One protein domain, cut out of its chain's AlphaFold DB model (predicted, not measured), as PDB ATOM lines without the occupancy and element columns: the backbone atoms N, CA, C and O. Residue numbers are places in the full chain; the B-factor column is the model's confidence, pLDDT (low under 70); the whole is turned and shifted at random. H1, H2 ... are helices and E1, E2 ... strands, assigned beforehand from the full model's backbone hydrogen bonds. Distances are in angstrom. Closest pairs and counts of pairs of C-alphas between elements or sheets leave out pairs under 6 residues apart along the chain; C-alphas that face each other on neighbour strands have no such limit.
ATOM      1  N   VAL A  24     199.499 205.706 231.539       77.62
ATOM      2  CA  VAL A  24     200.081 207.004 231.220       77.62
ATOM      3  C   VAL A  24     200.135 207.201 229.721       77.62
ATOM      4  O   VAL A  24     200.524 206.318 228.958       77.62
ATOM      5  N   LEU A  25     199.792 208.416 229.316       81.38
ATOM      6  CA  LEU A  25     200.019 208.884 227.962       81.38
ATOM      7  C   LEU A  25     201.382 209.558 227.922       81.38
ATOM      8  O   LEU A  25     201.663 210.462 228.710       81.38
ATOM      9  N   LEU A  26     202.225 209.112 227.003       79.19
ATOM     10  CA  LEU A  26     203.562 209.658 226.822       79.19
ATOM     11  C   LEU A  26     203.504 210.685 225.700       79.19
ATOM     12  O   LEU A  26     202.960 210.394 224.638       79.19
ATOM     13  N   LYS A  27     204.044 211.875 225.944       78.94
ATOM     14  CA  LYS A  27     204.109 212.942 224.948       78.94
ATOM     15  C   LYS A  27     205.430 212.924 224.191       78.94
ATOM     16  O   LYS A  27     206.448 212.504 224.744       78.94
ATOM     17  N   ASP A  28     205.403 213.414 222.957       72.56
ATOM     18  CA  ASP A  28     206.617 213.811 222.245       72.56
ATOM     19  C   ASP A  28     207.254 215.009 222.983       72.56
ATOM     20  O   ASP A  28     206.576 216.022 223.186       72.56
ATOM     21  N   PRO A  29     208.519 214.919 223.436       65.75
ATOM     22  CA  PRO A  29     209.188 216.029 224.112       65.75
ATOM     23  C   PRO A  29     209.385 217.256 223.212       65.75
ATOM     24  O   PRO A  29     209.410 218.372 223.732       65.75
ATOM     25  N   ASP A  30     209.501 217.065 221.895       64.12
ATOM     26  CA  ASP A  30     209.741 218.153 220.943       64.12
ATOM     27  C   ASP A  30     208.426 218.793 220.464       64.12
ATOM     28  O   ASP A  30     208.392 219.971 220.104       64.12
ATOM     29  N   HIS A  31     207.322 218.043 220.526       69.38
ATOM     30  CA  HIS A  31     205.988 218.487 220.126       69.38
ATOM     31  C   HIS A  31     204.968 218.108 221.204       69.38
ATOM     32  O   HIS A  31     204.299 217.085 221.118       69.38
ATOM     33  N   ASN A  32     204.811 218.963 222.219       67.62
ATOM     34  CA  ASN A  32     203.983 218.712 223.411       67.62
ATOM     35  C   ASN A  32     202.483 218.445 223.120       67.62
ATOM     36  O   ASN A  32     201.745 218.042 224.019       67.62
ATOM     37  N   ASP A  33     202.015 218.656 221.891       77.94
ATOM     38  CA  ASP A  33     200.649 218.327 221.466       77.94
ATOM     39  C   ASP A  33     200.521 216.901 220.904       77.94
ATOM     40  O   ASP A  33     199.412 216.397 220.736       77.94
ATOM     41  N   ASN A  34     201.645 216.218 220.679       78.12
ATOM     42  CA  ASN A  34     201.700 214.855 220.177       78.12
ATOM     43  C   ASN A  34     201.897 213.840 221.306       78.12
ATOM     44  O   ASN A  34     202.638 214.050 222.268       78.12
ATOM     45  N   TYR A  35     201.278 212.682 221.127       82.38
ATOM     46  CA  TYR A  35     201.298 211.540 222.026       82.38
ATOM     47  C   TYR A  35     201.838 210.307 221.312       82.38
ATOM     48  O   TYR A  35     201.623 210.129 220.113       82.38
ATOM     49  N   LEU A  36     202.509 209.426 222.050       85.25
ATOM     50  CA  LEU A  36     202.975 208.148 221.525       85.25
ATOM     51  C   LEU A  36     201.784 207.229 221.231       85.25
ATOM     52  O   LEU A  36     200.892 207.026 222.062       85.25
ATOM     53  N   LYS A  37     201.830 206.610 220.056       92.69
ATOM     54  CA  LYS A  37     200.883 205.606 219.578       92.69
ATOM     55  C   LYS A  37     201.646 204.351 219.176       92.69
ATOM     56  O   LYS A  37     202.606 204.405 218.409       92.69
ATOM     57  N   ALA A  38     201.224 203.206 219.691       91.25
ATOM     58  CA  ALA A  38     201.737 201.922 219.248       91.25
ATOM     59  C   ALA A  38     201.173 201.584 217.864       91.25
ATOM     60  O   ALA A  38     199.960 201.602 217.642       91.25
ATOM     61  N   GLY A  39     202.068 201.279 216.930       90.25
ATOM     62  CA  GLY A  39     201.719 200.790 215.605       90.25
ATOM     63  C   GLY A  39     201.617 199.265 215.559       90.25
ATOM     64  O   GLY A  39     201.641 198.564 216.572       90.25
ATOM     65  N   SER A  40     201.547 198.720 214.345       87.56
ATOM     66  CA  SER A  40     201.619 197.274 214.134       87.56
ATOM     67  C   SER A  40     203.005 196.727 214.501       87.56
ATOM     68  O   SER A  40     204.029 197.255 214.064       87.56
ATOM     69  N   GLY A  41     203.045 195.623 215.252       89.25
ATOM     70  CA  GLY A  41     204.294 194.943 215.604       89.25
ATOM     71  C   GLY A  41     205.104 195.702 216.658       89.25
ATOM     72  O   GLY A  41     204.665 195.812 217.804       89.25
ATOM     73  N   SER A  42     206.299 196.156 216.277       88.38
ATOM     74  CA  SER A  42     207.250 196.876 217.143       88.38
ATOM     75  C   SER A  42     207.318 198.377 216.860       88.38
ATOM     76  O   SER A  42     208.097 199.078 217.501       88.38
ATOM     77  N   ALA A  43     206.546 198.875 215.893       90.75
ATOM     78  CA  ALA A  43     206.576 200.281 215.518       90.75
ATOM     79  C   ALA A  43     205.923 201.166 216.590       90.75
ATOM     80  O   ALA A  43     204.887 200.815 217.157       90.75
ATOM     81  N   VAL A  44     206.514 202.336 216.816       88.75
ATOM     82  CA  VAL A  44     205.953 203.423 217.621       88.75
ATOM     83  C   VAL A  44     205.891 204.659 216.733       88.75
ATOM     84  O   VAL A  44     206.834 204.946 215.996       88.75
ATOM     85  N   SER A  45     204.769 205.363 216.774       90.62
ATOM     86  CA  SER A  45     204.541 206.615 216.058       90.62
ATOM     87  C   SER A  45     203.952 207.663 217.000       90.62
ATOM     88  O   SER A  45     203.809 207.426 218.201       90.62
ATOM     89  N   TYR A  46     203.616 208.829 216.450       88.44
ATOM     90  CA  TYR A  46     203.007 209.932 217.182       88.44
ATOM     91  C   TYR A  46     201.623 210.271 216.621       88.44
ATOM     92  O   TYR A  46     201.350 210.044 215.439       88.44
ATOM     93  N   THR A  47     200.754 210.810 217.469       89.75
ATOM     94  CA  THR A  47     199.437 211.340 217.101       89.75
ATOM     95  C   THR A  47     199.111 212.574 217.932       89.75
ATOM     96  O   THR A  47     199.389 212.609 219.124       89.75
ATOM     97  N   ASP A  48     198.503 213.575 217.314       88.62
ATOM     98  CA  ASP A  48     197.961 214.781 217.952       88.62
ATOM     99  C   ASP A  48     196.582 214.548 218.607       88.62
ATOM    100  O   ASP A  48     196.096 215.362 219.392       88.62
ATOM    101  N   HIS A  49     195.940 213.408 218.333       92.00
ATOM    102  CA  HIS A  49     194.642 213.053 218.897       92.00
ATOM    103  C   HIS A  49     194.823 212.181 220.142       92.00
ATOM    104  O   HIS A  49     195.170 211.005 220.064       92.00
ATOM    105  N   LYS A  50     194.519 212.732 221.321       84.56
ATOM    106  CA  LYS A  50     194.660 212.022 222.607       84.56
ATOM    107  C   LYS A  50     193.908 210.679 222.661       84.56
ATOM    108  O   LYS A  50     194.374 209.762 223.322       84.56
ATOM    109  N   SER A  51     192.763 210.558 221.983       89.56
ATOM    110  CA  SER A  51     191.966 209.318 221.912       89.56
ATOM    111  C   SER A  51     192.664 208.173 221.181       89.56
ATOM    112  O   SER A  51     192.306 207.015 221.371       89.56
ATOM    113  N   ASP A  52     193.633 208.507 220.336       90.38
ATOM    114  CA  ASP A  52     194.360 207.571 219.488       90.38
ATOM    115  C   ASP A  52     195.703 207.161 220.097       90.38
ATOM    116  O   ASP A  52     196.388 206.289 219.553       90.38
ATOM    117  N   ALA A  53     196.094 207.810 221.194       87.75
ATOM    118  CA  ALA A  53     197.303 207.509 221.935       87.75
ATOM    119  C   ALA A  53     197.210 206.131 222.604       87.75
ATOM    120  O   ALA A  53     196.129 205.595 222.844       87.75
ATOM    121  N   SER A  54     198.365 205.542 222.905       88.19
ATOM    122  CA  SER A  54     198.418 204.267 223.622       88.19
ATOM    123  C   SER A  54     198.598 204.478 225.120       88.19
ATOM    124  O   SER A  54     199.395 205.312 225.547       88.19
ATOM    125  N   ASP A  55     197.882 203.677 225.904       86.88
ATOM    126  CA  ASP A  55     197.987 203.644 227.360       86.88
ATOM    127  C   ASP A  55     199.201 202.810 227.782       86.88
ATOM    128  O   ASP A  55     199.159 201.578 227.811       86.88
ATOM    129  N   PHE A  56     200.302 203.482 228.108       83.31
ATOM    130  CA  PHE A  56     201.502 202.826 228.618       83.31
ATOM    131  C   PHE A  56     201.426 202.647 230.132       83.31
ATOM    132  O   PHE A  56     200.657 203.304 230.820       83.31
ATOM    133  N   THR A  57     202.261 201.778 230.680       82.00
ATOM    134  CA  THR A  57     202.418 201.582 232.123       82.00
ATOM    135  C   THR A  57     203.835 201.946 232.546       82.00
ATOM    136  O   THR A  57     204.791 201.662 231.828       82.00
ATOM    137  N   LEU A  58     203.975 202.551 233.727       76.94
ATOM    138  CA  LEU A  58     205.259 202.806 234.382       76.94
ATOM    139  C   LEU A  58     205.485 201.793 235.509       76.94
ATOM    140  O   LEU A  58     204.761 201.783 236.503       76.94
ATOM    141  N   GLU A  59     206.521 200.976 235.385       75.06
ATOM    142  CA  GLU A  59     206.962 200.027 236.406       75.06
ATOM    143  C   GLU A  59     208.216 200.577 237.098       75.06
ATOM    144  O   GLU A  59     209.221 200.832 236.439       75.06
ATOM    145  N   ASN A  60     208.186 200.774 238.420       74.38
ATOM    146  CA  ASN A  60     209.389 201.149 239.168       74.38
ATOM    147  C   ASN A  60     210.323 199.934 239.280       74.38
ATOM    148  O   ASN A  60     210.031 198.980 239.998       74.38
ATOM    149  N   VAL A  61     211.458 200.003 238.593       74.50
ATOM    150  CA  VAL A  61     212.501 198.972 238.541       74.50
ATOM    151  C   VAL A  61     213.781 199.412 239.262       74.50
ATOM    152  O   VAL A  61     214.855 198.866 239.015       74.50
ATOM    153  N   THR A  62     213.685 200.401 240.160       69.06
ATOM    154  CA  THR A  62     214.818 200.880 240.971       69.06
ATOM    155  C   THR A  62     215.414 199.742 241.789       69.06
ATOM    156  O   THR A  62     214.710 199.154 242.616       69.06
ATOM    157  N   PRO A  63     216.714 199.430 241.616       69.31
ATOM    158  CA  PRO A  63     217.384 198.472 242.477       69.31
ATOM    159  C   PRO A  63     217.293 198.929 243.934       69.31
ATOM    160  O   PRO A  63     217.587 200.076 244.256       69.31
ATOM    161  N   LYS A  64     216.905 198.023 244.838       74.44
ATOM    162  CA  LYS A  64     216.647 198.343 246.258       74.44
ATOM    163  C   LYS A  64     217.852 198.933 247.001       74.44
ATOM    164  O   LYS A  64     217.690 199.537 248.052       74.44
ATOM    165  N   ASN A  65     219.055 198.706 246.484       63.44
ATOM    166  CA  ASN A  65     220.329 199.161 247.032       63.44
ATOM    167  C   ASN A  65     220.864 200.435 246.358       63.44
ATOM    168  O   ASN A  65     221.961 200.878 246.696       63.44
ATOM    169  N   LEU A  66     220.126 201.013 245.407       59.38
ATOM    170  CA  LEU A  66     220.505 202.258 244.761       59.38
ATOM    171  C   LEU A  66     219.923 203.439 245.546       59.38
ATOM    172  O   LEU A  66     218.712 203.630 245.609       59.38
ATOM    173  N   VAL A  67     220.800 204.250 246.134       55.00
ATOM    174  CA  VAL A  67     220.441 205.565 246.675       55.00
ATOM    175  C   VAL A  67     220.664 206.579 245.556       55.00
ATOM    176  O   VAL A  67     221.804 206.808 245.159       55.00
ATOM    177  N   GLY A  68     219.595 207.154 245.003       59.72
ATOM    178  CA  GLY A  68     219.714 208.089 243.881       59.72
ATOM    179  C   GLY A  68     218.473 208.147 242.995       59.72
ATOM    180  O   GLY A  68     217.354 208.232 243.493       59.72
ATOM    181  N   ALA A  69     218.690 208.154 241.677       59.56
ATOM    182  CA  ALA A  69     217.627 208.268 240.683       59.56
ATOM    183  C   ALA A  69     216.625 207.109 240.788       59.56
ATOM    184  O   ALA A  69     217.013 205.954 240.963       59.56
ATOM    185  N   VAL A  70     215.333 207.423 240.668       62.31
ATOM    186  CA  VAL A  70     214.282 206.409 240.548       62.31
ATOM    187  C   VAL A  70     214.264 205.915 239.114       62.31
ATOM    188  O   VAL A  70     214.229 206.704 238.168       62.31
ATOM    189  N   HIS A  71     214.271 204.599 238.976       65.62
ATOM    190  CA  HIS A  71     214.288 203.918 237.711       65.62
ATOM    191  C   HIS A  71     212.903 203.392 237.328       65.62
ATOM    192  O   HIS A  71     212.340 202.573 238.045       65.62
ATOM    193  N   TYR A  72     212.367 203.830 236.187       72.81
ATOM    194  CA  TYR A  72     211.127 203.321 235.603       72.81
ATOM    195  C   TYR A  72     211.357 202.577 234.287       72.81
ATOM    196  O   TYR A  72     212.113 203.026 233.427       72.81
ATOM    197  N   ARG A  73     210.636 201.470 234.112       77.06
ATOM    198  CA  ARG A  73     210.421 200.799 232.832       77.06
ATOM    199  C   ARG A  73     209.051 201.200 232.298       77.06
ATOM    200  O   ARG A  73     208.077 201.212 233.045       77.06
ATOM    201  N   ILE A  74     208.981 201.503 231.009       81.69
ATOM    202  CA  ILE A  74     207.728 201.820 230.323       81.69
ATOM    203  C   ILE A  74     207.282 200.593 229.529       81.69
ATOM    204  O   ILE A  74     208.056 200.066 228.727       81.69
ATOM    205  N   THR A  75     206.044 200.149 229.730       84.25
ATOM    206  CA  THR A  75     205.494 198.958 229.070       84.25
ATOM    207  C   THR A  75     204.154 199.225 228.389       84.25
ATOM    208  O   THR A  75     203.434 200.158 228.736       84.25
ATOM    209  N   LEU A  76     203.824 198.395 227.400       86.94
ATOM    210  CA  LEU A  76     202.502 198.302 226.784       86.94
ATOM    211  C   LEU A  76     202.151 196.818 226.644       86.94
ATOM    212  O   LEU A  76     202.693 196.117 225.783       86.94
ATOM    213  N   GLY A  77     201.270 196.329 227.518       87.88
ATOM    214  CA  GLY A  77     201.060 194.892 227.689       87.88
ATOM    215  C   GLY A  77     202.368 194.200 228.083       87.88
ATOM    216  O   GLY A  77     203.039 194.622 229.019       87.88
ATOM    217  N   GLU A  78     202.751 193.164 227.339       88.19
ATOM    218  CA  GLU A  78     203.992 192.405 227.567       88.19
ATOM    219  C   GLU A  78     205.231 193.037 226.913       88.19
ATOM    220  O   GLU A  78     206.339 192.524 227.057       88.19
ATOM    221  N   LYS A  79     205.067 194.134 226.165       88.38
ATOM    222  CA  LYS A  79     206.171 194.786 225.454       88.38
ATOM    223  C   LYS A  79     206.750 195.934 226.263       88.38
ATOM    224  O   LYS A  79     206.045 196.615 227.004       88.38
ATOM    225  N   VAL A  80     208.030 196.197 226.042       86.81
ATOM    226  CA  VAL A  80     208.797 197.283 226.652       86.81
ATOM    227  C   VAL A  80     209.071 198.353 225.601       86.81
ATOM    228  O   VAL A  80     209.407 198.029 224.461       86.81
ATOM    229  N   LEU A  81     208.927 199.626 225.975       84.50
ATOM    230  CA  LEU A  81     209.341 200.748 225.137       84.50
ATOM    231  C   LEU A  81     210.872 200.866 225.169       84.50
ATOM    232  O   LEU A  81     211.455 201.108 226.222       84.50
ATOM    233  N   HIS A  82     211.498 200.694 224.010       81.50
ATOM    234  CA  HIS A  82     212.943 200.717 223.793       81.50
ATOM    235  C   HIS A  82     213.325 201.959 222.978       81.50
ATOM    236  O   HIS A  82     212.714 202.245 221.944       81.50
ATOM    237  N   LEU A  83     214.366 202.671 223.414       74.62
ATOM    238  CA  LEU A  83     214.984 203.772 222.673       74.62
ATOM    239  C   LEU A  83     216.347 203.314 222.163       74.62
ATOM    240  O   LEU A  83     217.290 203.132 222.931       74.62
ATOM    241  N   SER A  84     216.465 203.144 220.849       68.88
ATOM    242  CA  SER A  84     217.751 202.799 220.240       68.88
ATOM    243  C   SER A  84     218.759 203.944 220.377       68.88
ATOM    244  O   SER A  84     218.387 205.113 220.473       68.88
ATOM    245  N   ARG A  85     220.060 203.635 220.274       66.12
ATOM    246  CA  ARG A  85     221.136 204.649 220.264       66.12
ATOM    247  C   ARG A  85     220.980 205.711 219.164       66.12
ATOM    248  O   ARG A  85     221.543 206.791 219.290       66.12
ATOM    249  N   GLY A  86     220.236 205.404 218.099       64.88
ATOM    250  CA  GLY A  86     219.910 206.337 217.017       64.88
ATOM    251  C   GLY A  86     218.715 207.252 217.297       64.88
ATOM    252  O   GLY A  86     218.327 207.998 216.407       64.88
ATOM    253  N   GLY A  87     218.106 207.182 218.486       66.88
ATOM    254  CA  GLY A  87     216.943 207.994 218.856       66.88
ATOM    255  C   GLY A  87     215.592 207.420 218.414       66.88
ATOM    256  O   GLY A  87     214.552 207.998 218.710       66.88
ATOM    257  N   THR A  88     215.575 206.270 217.736       75.44
ATOM    258  CA  THR A  88     214.327 205.626 217.301       75.44
ATOM    259  C   THR A  88     213.675 204.856 218.446       75.44
ATOM    260  O   THR A  88     214.333 204.009 219.062       75.44
ATOM    261  N   LEU A  89     212.383 205.109 218.675       81.38
ATOM    262  CA  LEU A  89     211.533 204.372 219.612       81.38
ATOM    263  C   LEU A  89     210.922 203.118 218.972       81.38
ATOM    264  O   LEU A  89     210.480 203.143 217.822       81.38
ATOM    265  N   SER A  90     210.849 202.030 219.736       85.88
ATOM    266  CA  SER A  90     210.196 200.782 219.333       85.88
ATOM    267  C   SER A  90     209.645 200.007 220.533       85.88
ATOM    268  O   SER A  90     210.025 200.247 221.676       85.88
ATOM    269  N   LEU A  91     208.734 199.066 220.282       88.38
ATOM    270  CA  LEU A  91     208.229 198.123 221.280       88.38
ATOM    271  C   LEU A  91     208.879 196.751 221.101       88.38
ATOM    272  O   LEU A  91     208.702 196.101 220.066       88.38
ATOM    273  N   VAL A  92     209.590 196.285 222.121       88.06
ATOM    274  CA  VAL A  92     210.332 195.013 222.114       88.06
ATOM    275  C   VAL A  92     209.764 194.041 223.157       88.06
ATOM    276  O   VAL A  92     209.199 194.490 224.152       88.06
ATOM    277  N   PRO A  93     209.869 192.714 222.962       87.69
ATOM    278  CA  PRO A  93     209.305 191.733 223.898       87.69
ATOM    279  C   PRO A  93     210.068 191.640 225.227       87.69
ATOM    280  O   PRO A  93     209.509 191.199 226.223       87.69
ATOM    281  N   THR A  94     211.338 192.050 225.257       80.69
ATOM    282  CA  THR A  94     212.191 191.922 226.442       80.69
ATOM    283  C   THR A  94     213.046 193.168 226.597       80.69
ATOM    284  O   THR A  94     213.614 193.646 225.618       80.69
ATOM    285  N   ALA A  95     213.167 193.667 227.826       70.19
ATOM    286  CA  ALA A  95     214.111 194.732 228.139       70.19
ATOM    287  C   ALA A  95     215.555 194.226 227.996       70.19
ATOM    288  O   ALA A  95     215.893 193.136 228.461       70.19
ATOM    289  N   THR A  96     216.410 195.040 227.394       67.75
ATOM    290  CA  THR A  96     217.860 194.847 227.359       67.75
ATOM    291  C   THR A  96     218.535 195.559 228.541       67.75
ATOM    292  O   THR A  96     217.969 196.446 229.188       67.75
ATOM    293  N   GLU A  97     219.787 195.210 228.839       59.81
ATOM    294  CA  GLU A  97     220.588 195.962 229.820       59.81
ATOM    295  C   GLU A  97     220.832 197.419 229.385       59.81
ATOM    296  O   GLU A  97     221.061 198.288 230.227       59.81
ATOM    297  N   GLU A  98     220.756 197.720 228.083       55.28
ATOM    298  CA  GLU A  98     220.853 199.091 227.569       55.28
ATOM    299  C   GLU A  98     219.547 199.872 227.759       55.28
ATOM    300  O   GLU A  98     219.605 201.050 228.113       55.28
ATOM    301  N   ASP A  99     218.386 199.212 227.675       54.25
ATOM    302  CA  ASP A  99     217.091 199.804 228.063       54.25
ATOM    303  C   ASP A  99     217.064 200.200 229.535       54.25
ATOM    304  O   ASP A  99     216.398 201.153 229.931       54.25
ATOM    305  N   SER A 100     217.860 199.496 230.341       46.97
ATOM    306  CA  SER A 100     218.017 199.768 231.766       46.97
ATOM    307  C   SER A 100     218.805 201.059 232.048       46.97
ATOM    308  O   SER A 100     218.845 201.531 233.185       46.97
ATOM    309  N   LYS A 101     219.428 201.655 231.020       43.47
ATOM    310  CA  LYS A 101     220.179 202.918 231.114       43.47
ATOM    311  C   LYS A 101     219.364 204.126 230.643       43.47
ATOM    312  O   LYS A 101     219.612 205.232 231.114       43.47
ATOM    313  N   TRP A 102     218.342 203.928 229.809       45.38
ATOM    314  CA  TRP A 102     217.443 204.991 229.326       45.38
ATOM    315  C   TRP A 102     216.172 205.062 230.159       45.38
ATOM    316  O   TRP A 102     215.044 205.040 229.683       45.38
ATOM    317  N   ILE A 103     216.402 205.155 231.458       45.22
ATOM    318  CA  ILE A 103     215.382 205.088 232.485       45.22
ATOM    319  C   ILE A 103     214.955 206.502 232.984       45.22
ATOM    320  O   ILE A 103     214.097 206.672 233.850       45.22
ATOM    321  N   SER A 104     215.502 207.587 232.435       38.34
ATOM    322  CA  SER A 104     215.268 208.933 232.991       38.34
ATOM    323  C   SER A 104     215.180 210.052 231.958       38.34
ATOM    324  O   SER A 104     215.731 211.121 232.182       38.34
ATOM    325  N   VAL A 105     214.468 209.861 230.841       37.09
ATOM    326  CA  VAL A 105     214.309 210.964 229.864       37.09
ATOM    327  C   VAL A 105     212.868 211.413 229.641       37.09
ATOM    328  O   VAL A 105     212.665 212.589 229.363       37.09
ATOM    329  N   VAL A 106     211.849 210.592 229.922       39.00
ATOM    330  CA  VAL A 106     210.466 211.116 229.888       39.00
ATOM    331  C   VAL A 106     210.127 211.917 231.154       39.00
ATOM    332  O   VAL A 106     209.270 212.786 231.113       39.00
ATOM    333  N   HIS A 107     210.845 211.709 232.268       40.25
ATOM    334  CA  HIS A 107     210.590 212.414 233.536       40.25
ATOM    335  C   HIS A 107     211.595 213.528 233.882       40.25
ATOM    336  O   HIS A 107     211.210 214.450 234.595       40.25
ATOM    337  N   TYR A 108     212.844 213.517 233.390       38.12
ATOM    338  CA  TYR A 108     213.809 214.581 233.737       38.12
ATOM    339  C   TYR A 108     213.533 215.890 232.981       38.12
ATOM    340  O   TYR A 108     213.683 216.966 233.554       38.12
ATOM    341  N   LEU A 109     213.034 215.814 231.740       39.53
ATOM    342  CA  LEU A 109     212.537 216.987 231.006       39.53
ATOM    343  C   LEU A 109     211.191 217.480 231.568       39.53
ATOM    344  O   LEU A 109     211.013 218.684 231.731       39.53
ATOM    345  N   TYR A 110     210.303 216.570 231.989       40.62
ATOM    346  CA  TYR A 110     209.013 216.921 232.601       40.62
ATOM    347  C   TYR A 110     209.163 217.560 233.997       40.62
ATOM    348  O   TYR A 110     208.522 218.568 234.280       40.62
ATOM    349  N   PHE A 111     210.049 217.054 234.868       39.16
ATOM    350  CA  PHE A 111     210.258 217.636 236.205       39.16
ATOM    351  C   PHE A 111     211.146 218.886 236.212       39.16
ATOM    352  O   PHE A 111     210.927 219.742 237.065       39.16
ATOM    353  N   ASN A 112     212.112 219.044 235.294       38.69
ATOM    354  CA  ASN A 112     212.854 220.309 235.202       38.69
ATOM    355  C   ASN A 112     212.028 221.427 234.560       38.69
ATOM    356  O   ASN A 112     212.173 222.568 234.987       38.69
ATOM    357  N   GLN A 113     211.123 221.133 233.617       39.78
ATOM    358  CA  GLN A 113     210.165 222.145 233.159       39.78
ATOM    359  C   GLN A 113     209.136 222.490 234.251       39.78
ATOM    360  O   GLN A 113     208.884 223.671 234.461       39.78
ATOM    361  N   LEU A 114     208.654 221.519 235.042       35.38
ATOM    362  CA  LEU A 114     207.792 221.790 236.210       35.38
ATOM    363  C   LEU A 114     208.514 222.478 237.388       35.38
ATOM    364  O   LEU A 114     207.858 223.078 238.236       35.38
ATOM    365  N   ARG A 115     209.851 222.401 237.478       36.62
ATOM    366  CA  ARG A 115     210.638 223.094 238.519       36.62
ATOM    367  C   ARG A 115     211.165 224.465 238.103       36.62
ATOM    368  O   ARG A 115     211.343 225.300 238.983       36.62
ATOM    369  N   ASN A 116     211.418 224.699 236.815       33.09
ATOM    370  CA  ASN A 116     212.040 225.941 236.336       33.09
ATOM    371  C   ASN A 116     211.121 226.826 235.476       33.09
ATOM    372  O   ASN A 116     211.529 227.931 235.129       33.09
ATOM    373  N   GLY A 117     209.900 226.391 235.154       31.66
ATOM    374  CA  GLY A 117     208.889 227.204 234.477       31.66
ATOM    375  C   GLY A 117     207.653 227.376 235.353       31.66
ATOM    376  O   GLY A 117     206.765 226.539 235.322       31.66
TER     377      GLY A 117
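This is residues 24 to 117 of the 125 residues of an uncharacterized protein of Candidatus Dependentiae bacterium (UniProt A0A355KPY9). The domain has little regular structure: a strongly twisted sheet, E3 E4 E5 E6, with the small hairpin E1 and E2 near its edge strand E6, and a last helix, H1, sticking out with residues 111 to 117. The sheet is an antiparallel meander, each strand neighbour to the one before. Of 94 printed residues, 36 are in named elements, six strands then one helix, class mixed; the whole is compact, radius of gyration of the C-alphas 13.6 A, spans 39 by 37 by 24 A.

E1, residues 35 to 38, and E2, residues 44 to 47, form a hairpin; N 35 and O 47, 2.8 A apart, are within hydrogen-bond range. So are N 57 and O 75, 2.8 A, between E3, residues 56 to 60, and E4, residues 72 to 76; N 76 and O 79, 2.9 A, between E4 and E5, residues 79 to 83; and N 80 and O 92, 2.8 A, between E5 and E6, residues 89 to 92. The closest C-alphas of E2 and E6, Val 44 and Ser 90, are 5.3 A apart. H1, residues 108 to 116, has every O i to N i+4 pair within range and is not on the sheet.

E1 begins at C-alpha 35 (201.298, 211.540, 222.026); H1, 11.8 A long, ends at C-alpha 116 (212.040, 225.941, 236.336). E3 and E4 each measure 13.3 A.

The printed part has no cut; links E3 to E4 and E6 to H1 are long. Residues 96 to 117 are among those with pLDDT under 70.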